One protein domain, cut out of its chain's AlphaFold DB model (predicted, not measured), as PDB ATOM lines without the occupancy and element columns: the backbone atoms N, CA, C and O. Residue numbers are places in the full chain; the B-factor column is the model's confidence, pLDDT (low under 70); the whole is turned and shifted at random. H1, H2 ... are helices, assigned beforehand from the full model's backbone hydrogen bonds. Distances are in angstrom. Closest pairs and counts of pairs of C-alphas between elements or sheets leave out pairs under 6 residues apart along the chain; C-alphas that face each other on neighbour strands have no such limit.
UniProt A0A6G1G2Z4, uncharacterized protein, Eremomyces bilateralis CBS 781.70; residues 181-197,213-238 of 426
ATOM      1  N   LYS A 181     -11.701  -3.263 -18.087       89.56
ATOM      2  CA  LYS A 181     -11.631  -4.735 -18.052       89.56
ATOM      3  C   LYS A 181     -10.985  -5.288 -19.324       89.56
ATOM      4  O   LYS A 181     -10.120  -6.156 -19.206       89.56
ATOM      5  N   LEU A 182     -11.342  -4.754 -20.493       83.94
ATOM      6  CA  LEU A 182     -10.723  -5.115 -21.770       83.94
ATOM      7  C   LEU A 182      -9.229  -4.783 -21.762       83.94
ATOM      8  O   LEU A 182      -8.412  -5.685 -21.918       83.94
ATOM      9  N   ASN A 183      -8.845  -3.561 -21.388       80.12
ATOM     10  CA  ASN A 183      -7.438  -3.154 -21.287       80.12
ATOM     11  C   ASN A 183      -6.612  -4.046 -20.342       80.12
ATOM     12  O   ASN A 183      -5.437  -4.330 -20.595       80.12
ATOM     13  N   ARG A 184      -7.211  -4.545 -19.251       86.88
ATOM     14  CA  ARG A 184      -6.553  -5.516 -18.361       86.88
ATOM     15  C   ARG A 184      -6.375  -6.890 -19.010       86.88
ATOM     16  O   ARG A 184      -5.337  -7.505 -18.776       86.88
ATOM     17  N   ARG A 185      -7.351  -7.373 -19.787       86.56
ATOM     18  CA  ARG A 185      -7.254  -8.643 -20.530       86.56
ATOM     19  C   ARG A 185      -6.202  -8.547 -21.630       86.56
ATOM     20  O   ARG A 185      -5.285  -9.358 -21.639       86.56
ATOM     21  N   VAL A 186      -6.246  -7.489 -22.435       81.62
ATOM     22  CA  VAL A 186      -5.265  -7.230 -23.498       81.62
ATOM     23  C   VAL A 186      -3.841  -7.175 -22.945       81.62
ATOM     24  O   VAL A 186      -2.940  -7.832 -23.457       81.62
ATOM     25  N   LYS A 187      -3.627  -6.479 -21.822       83.94
ATOM     26  CA  LYS A 187      -2.304  -6.424 -21.184       83.94
ATOM     27  C   LYS A 187      -1.810  -7.788 -20.683       83.94
ATOM     28  O   LYS A 187      -0.600  -8.002 -20.634       83.94
ATOM     29  N   ARG A 188      -2.712  -8.687 -20.274       87.88
ATOM     30  CA  ARG A 188      -2.357 -10.061 -19.874       87.88
ATOM     31  C   ARG A 188      -1.996 -10.912 -21.086       87.88
ATOM     32  O   ARG A 188      -0.963 -11.561 -21.021       87.88
ATOM     33  N   LEU A 189      -2.762 -10.817 -22.174       86.56
ATOM     34  CA  LEU A 189      -2.478 -11.519 -23.429       86.56
ATOM     35  C   LEU A 189      -1.131 -11.089 -24.014       86.56
ATOM     36  O   LEU A 189      -0.270 -11.930 -24.224       86.56
ATOM     37  N   ILE A 190      -0.870  -9.778 -24.111       81.31
ATOM     38  CA  ILE A 190       0.439  -9.260 -24.554       81.31
ATOM     39  C   ILE A 190       1.570  -9.792 -23.665       81.31
ATOM     40  O   ILE A 190       2.666 -10.075 -24.137       81.31
ATOM     41  N   LYS A 191       1.337  -9.905 -22.353       85.56
ATOM     42  CA  LYS A 191       2.344 -10.439 -21.431       85.56
ATOM     43  C   LYS A 191       2.558 -11.946 -21.622       85.56
ATOM     44  O   LYS A 191       3.694 -12.380 -21.477       85.56
ATOM     45  N   GLN A 192       1.503 -12.708 -21.911       88.56
ATOM     46  CA  GLN A 192       1.581 -14.140 -22.206       88.56
ATOM     47  C   GLN A 192       2.305 -14.386 -23.528       88.56
ATOM     48  O   GLN A 192       3.306 -15.087 -23.515       88.56
ATOM     49  N   GLU A 193       1.933 -13.706 -24.615       86.81
ATOM     50  CA  GLU A 193       2.613 -13.874 -25.908       86.81
ATOM     51  C   GLU A 193       4.092 -13.458 -25.858       86.81
ATOM     52  O   GLU A 193       4.949 -14.072 -26.494       86.81
ATOM     53  N   MET A 194       4.422 -12.438 -25.056       80.19
ATOM     54  CA  MET A 194       5.816 -12.057 -24.796       80.19
ATOM     55  C   MET A 194       6.576 -13.099 -23.964       80.19
ATOM     56  O   MET A 194       7.793 -13.187 -24.091       80.19
ATOM     57  N   ALA A 195       5.895 -13.853 -23.096       83.25
ATOM     58  CA  ALA A 195       6.501 -14.926 -22.307       83.25
ATOM     59  C   ALA A 195       6.656 -16.221 -23.120       83.25
ATOM     60  O   ALA A 195       7.635 -16.932 -22.937       83.25
ATOM     61  N   GLU A 196       5.731 -16.484 -24.042       86.19
ATOM     62  CA  GLU A 196       5.749 -17.630 -24.961       86.19
ATOM     63  C   GLU A 196       6.778 -17.480 -26.089       86.19
ATOM     64  O   GLU A 196       6.941 -18.381 -26.903       86.19
ATOM     65  N   GLY A 197       7.486 -16.347 -26.170       80.88
ATOM     66  CA  GLY A 197       8.537 -16.151 -27.169       80.88
ATOM     67  C   GLY A 197       8.015 -16.075 -28.606       80.88
ATOM     68  O   GLY A 197       8.810 -16.084 -29.540       80.88
ATOM     69  N   ALA A 213      19.744  -1.100 -27.626       80.62
ATOM     70  CA  ALA A 213      18.697  -1.019 -26.613       80.62
ATOM     71  C   ALA A 213      17.589  -0.004 -26.955       80.62
ATOM     72  O   ALA A 213      16.458  -0.146 -26.468       80.62
ATOM     73  N   LYS A 214      17.883   1.033 -27.753       83.88
ATOM     74  CA  LYS A 214      16.876   1.987 -28.249       83.88
ATOM     75  C   LYS A 214      16.092   1.386 -29.413       83.88
ATOM     76  O   LYS A 214      14.865   1.376 -29.329       83.88
ATOM     77  N   ALA A 215      16.769   0.789 -30.396       84.25
ATOM     78  CA  ALA A 215      16.124   0.117 -31.527       84.25
ATOM     79  C   ALA A 215      15.165  -0.996 -31.058       84.25
ATOM     80  O   ALA A 215      13.995  -1.039 -31.438       84.25
ATOM     81  N   ALA A 216      15.596  -1.823 -30.098       81.31
ATOM     82  CA  ALA A 216      14.749  -2.861 -29.513       81.31
ATOM     83  C   ALA A 216      13.537  -2.305 -28.735       81.31
ATOM     84  O   ALA A 216      12.510  -2.978 -28.603       81.31
ATOM     85  N   LYS A 217      13.625  -1.085 -28.182       82.38
ATOM     86  CA  LYS A 217      12.485  -0.424 -27.521       82.38
ATOM     87  C   LYS A 217      11.480   0.117 -28.529       82.38
ATOM     88  O   LYS A 217      10.288   0.048 -28.235       82.38
ATOM     89  N   GLU A 218      11.932   0.642 -29.662       83.69
ATOM     90  CA  GLU A 218      11.054   1.139 -30.728       83.69
ATOM     91  C   GLU A 218      10.302  -0.004 -31.406       83.69
ATOM     92  O   GLU A 218       9.072   0.012 -31.391       83.69
ATOM     93  N   LEU A 219      10.995  -1.081 -31.785       83.25
ATOM     94  CA  LEU A 219      10.358  -2.299 -32.305       83.25
ATOM     95  C   LEU A 219       9.315  -2.873 -31.328       83.25
ATOM     96  O   LEU A 219       8.213  -3.258 -31.718       83.25
ATOM     97  N   LYS A 220       9.595  -2.858 -30.014       80.94
ATOM     98  CA  LYS A 220       8.619  -3.273 -28.985       80.94
ATOM     99  C   LYS A 220       7.423  -2.327 -28.852       80.94
ATOM    100  O   LYS A 220       6.368  -2.771 -28.391       80.94
ATOM    101  N   LYS A 221       7.569  -1.035 -29.155       83.50
ATOM    102  CA  LYS A 221       6.445  -0.084 -29.172       83.50
ATOM    103  C   LYS A 221       5.576  -0.321 -30.406       83.50
ATOM    104  O   LYS A 221       4.359  -0.395 -30.258       83.50
ATOM    105  N   GLU A 222       6.188  -0.505 -31.571       84.12
ATOM    106  CA  GLU A 222       5.486  -0.775 -32.829       84.12
ATOM    107  C   GLU A 222       4.728  -2.101 -32.789       84.12
ATOM    108  O   GLU A 222       3.527  -2.114 -33.049       84.12
ATOM    109  N   ALA A 223       5.364  -3.184 -32.328       83.56
ATOM    110  CA  ALA A 223       4.705  -4.482 -32.170       83.56
ATOM    111  C   ALA A 223       3.484  -4.403 -31.233       83.56
ATOM    112  O   ALA A 223       2.434  -4.981 -31.513       83.56
ATOM    113  N   LYS A 224       3.572  -3.625 -30.144       81.75
ATOM    114  CA  LYS A 224       2.429  -3.382 -29.245       81.75
ATOM    115  C   LYS A 224       1.326  -2.565 -29.907       81.75
ATOM    116  O   LYS A 224       0.159  -2.856 -29.663       81.75
ATOM    117  N   LYS A 225       1.676  -1.550 -30.703       83.75
ATOM    118  CA  LYS A 225       0.709  -0.725 -31.438       83.75
ATOM    119  C   LYS A 225      -0.023  -1.567 -32.487       83.75
ATOM    120  O   LYS A 225      -1.248  -1.529 -32.529       83.75
ATOM    121  N   ALA A 226       0.703  -2.390 -33.242       84.56
ATOM    122  CA  ALA A 226       0.139  -3.316 -34.221       84.56
ATOM    123  C   ALA A 226      -0.781  -4.362 -33.567       84.56
ATOM    124  O   ALA A 226      -1.907  -4.564 -34.016       84.56
ATOM    125  N   HIS A 227      -0.352  -4.971 -32.456       82.12
ATOM    126  CA  HIS A 227      -1.172  -5.940 -31.725       82.12
ATOM    127  C   HIS A 227      -2.424  -5.300 -31.097       82.12
ATOM    128  O   HIS A 227      -3.505  -5.878 -31.153       82.12
ATOM    129  N   MET A 228      -2.313  -4.089 -30.538       80.62
ATOM    130  CA  MET A 228      -3.478  -3.327 -30.062       80.62
ATOM    131  C   MET A 228      -4.458  -3.024 -31.195       80.62
ATOM    132  O   MET A 228      -5.653  -3.198 -30.997       80.62
ATOM    133  N   LYS A 229      -3.963  -2.613 -32.371       84.69
ATOM    134  CA  LYS A 229      -4.804  -2.346 -33.546       84.69
ATOM    135  C   LYS A 229      -5.542  -3.611 -33.991       84.69
ATOM    136  O   LYS A 229      -6.748  -3.562 -34.191       84.69
ATOM    137  N   ARG A 230      -4.854  -4.760 -34.035       85.12
ATOM    138  CA  ARG A 230      -5.468  -6.064 -34.349       85.12
ATOM    139  C   ARG A 230      -6.563  -6.450 -33.351       85.12
ATOM    140  O   ARG A 230      -7.660  -6.797 -33.766       85.12
ATOM    141  N   LEU A 231      -6.285  -6.337 -32.052       83.38
ATOM    142  CA  LEU A 231      -7.267  -6.640 -31.010       83.38
ATOM    143  C   LEU A 231      -8.457  -5.684 -31.009       83.38
ATOM    144  O   LEU A 231      -9.557  -6.093 -30.658       83.38
ATOM    145  N   TRP A 232      -8.247  -4.415 -31.352       78.00
ATOM    146  CA  TRP A 232      -9.338  -3.450 -31.418       78.00
ATOM    147  C   TRP A 232     -10.297  -3.799 -32.556       78.00
ATOM    148  O   TRP A 232     -11.498  -3.865 -32.319       78.00
ATOM    149  N   VAL A 233      -9.767  -4.135 -33.739       83.00
ATOM    150  CA  VAL A 233     -10.561  -4.621 -34.884       83.00
ATOM    151  C   VAL A 233     -11.323  -5.905 -34.535       83.00
ATOM    152  O   VAL A 233     -12.480  -6.052 -34.906       83.00
ATOM    153  N   GLU A 234     -10.707  -6.819 -33.781       83.19
ATOM    154  CA  GLU A 234     -11.336  -8.083 -33.376       83.19
ATOM    155  C   GLU A 234     -12.438  -7.902 -32.313       83.19
ATOM    156  O   GLU A 234     -13.455  -8.587 -32.353       83.19
ATOM    157  N   TYR A 235     -12.258  -6.981 -31.358       79.38
ATOM    158  CA  TYR A 235     -13.198  -6.783 -30.243       79.38
ATOM    159  C   TYR A 235     -14.292  -5.742 -30.504       79.38
ATOM    160  O   TYR A 235     -15.295  -5.746 -29.787       79.38
ATOM    161  N   PHE A 236     -14.117  -4.859 -31.488       78.69
ATOM    162  CA  PHE A 236     -15.093  -3.833 -31.866       78.69
ATOM    163  C   PHE A 236     -15.371  -3.859 -33.381       78.69
ATOM    164  O   PHE A 236     -15.058  -2.897 -34.077       78.69
ATOM    165  N   PRO A 237     -15.964  -4.947 -33.914       70.50
ATOM    166  CA  PRO A 237     -16.184  -5.100 -35.354       70.50
ATOM    167  C   PRO A 237     -17.289  -4.196 -35.941       70.50
ATOM    168  O   PRO A 237     -17.343  -4.039 -37.156       70.50
ATOM    169  N   GLU A 238     -18.162  -3.593 -35.120       62.81
ATOM    170  CA  GLU A 238     -19.345  -2.837 -35.591       62.81
ATOM    171  C   GLU A 238     -19.258  -1.307 -35.454       62.81
ATOM    172  O   GLU A 238     -20.085  -0.594 -36.025       62.81
TER     173      GLU A 238
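AT A GLANCE: This is residues 181 to 197 and 213 to 238 of the 426 residues of an uncharacterized protein of Eremomyces bilateralis CBS 781.70 (UniProt A0A6G1G2Z4). Two helices cross loosely as an uneven X: the shorter H1 passes slantwise across the long H2, and few C-alphas come near each other at the crossing. H2 makes the longest axis, and residues 191 to 197 and 213 to 222 stick out beyond the crossing. The printed part has 43 residues with two named helices, H1 then H2, and no named strand; the class is all helix. The whole is loose, with a radius of gyration of the C-alphas of 11.7 A and spans of 38 by 19 by 16 A.

IN THESE COORDINATES: Find C-alpha 181 at (-11.631, -4.735, -18.052); from there H1, residues 181 to 195, runs 21.2 A to C-alpha 195 at (6.501, -14.926, -22.307). Past the cut, look for C-alpha 213 at (18.697, -1.019, -26.613), where H2, residues 213 to 235, begins. It runs 32.6 A to C-alpha 235 at (-13.198, -6.783, -30.243).

HOW THE PARTS SIT: Look at Ile 190 and Lys 224, whose C-alphas are the closest of the two helices, 7.8 A apart. H1 and H2 only just touch, with 3 pairs of C-alphas within 8 A. H1 touches H2 with residues 186 to 190 alone, and H2 touches H1 with residues 224 to 231 alone. Their lines stand at a steep tilt of 48 degrees, and they run opposite ways. Their centres are 12.2 A apart. In both H1 and H2, every O i to N i+4 pair is within hydrogen-bond range.

THE WHOLE: The two C-alphas farthest apart are those of Ala 213 and Glu 238, at 39.1 A. Residues 198 to 212 are not printed, and across this cut C-alphas 197 and 213 are 18.2 A apart; the link from H1 to H2 runs across it. The mean pLDDT of the printed part is 82.6, and in the B-factor column you will find one residue under 70, Glu 238.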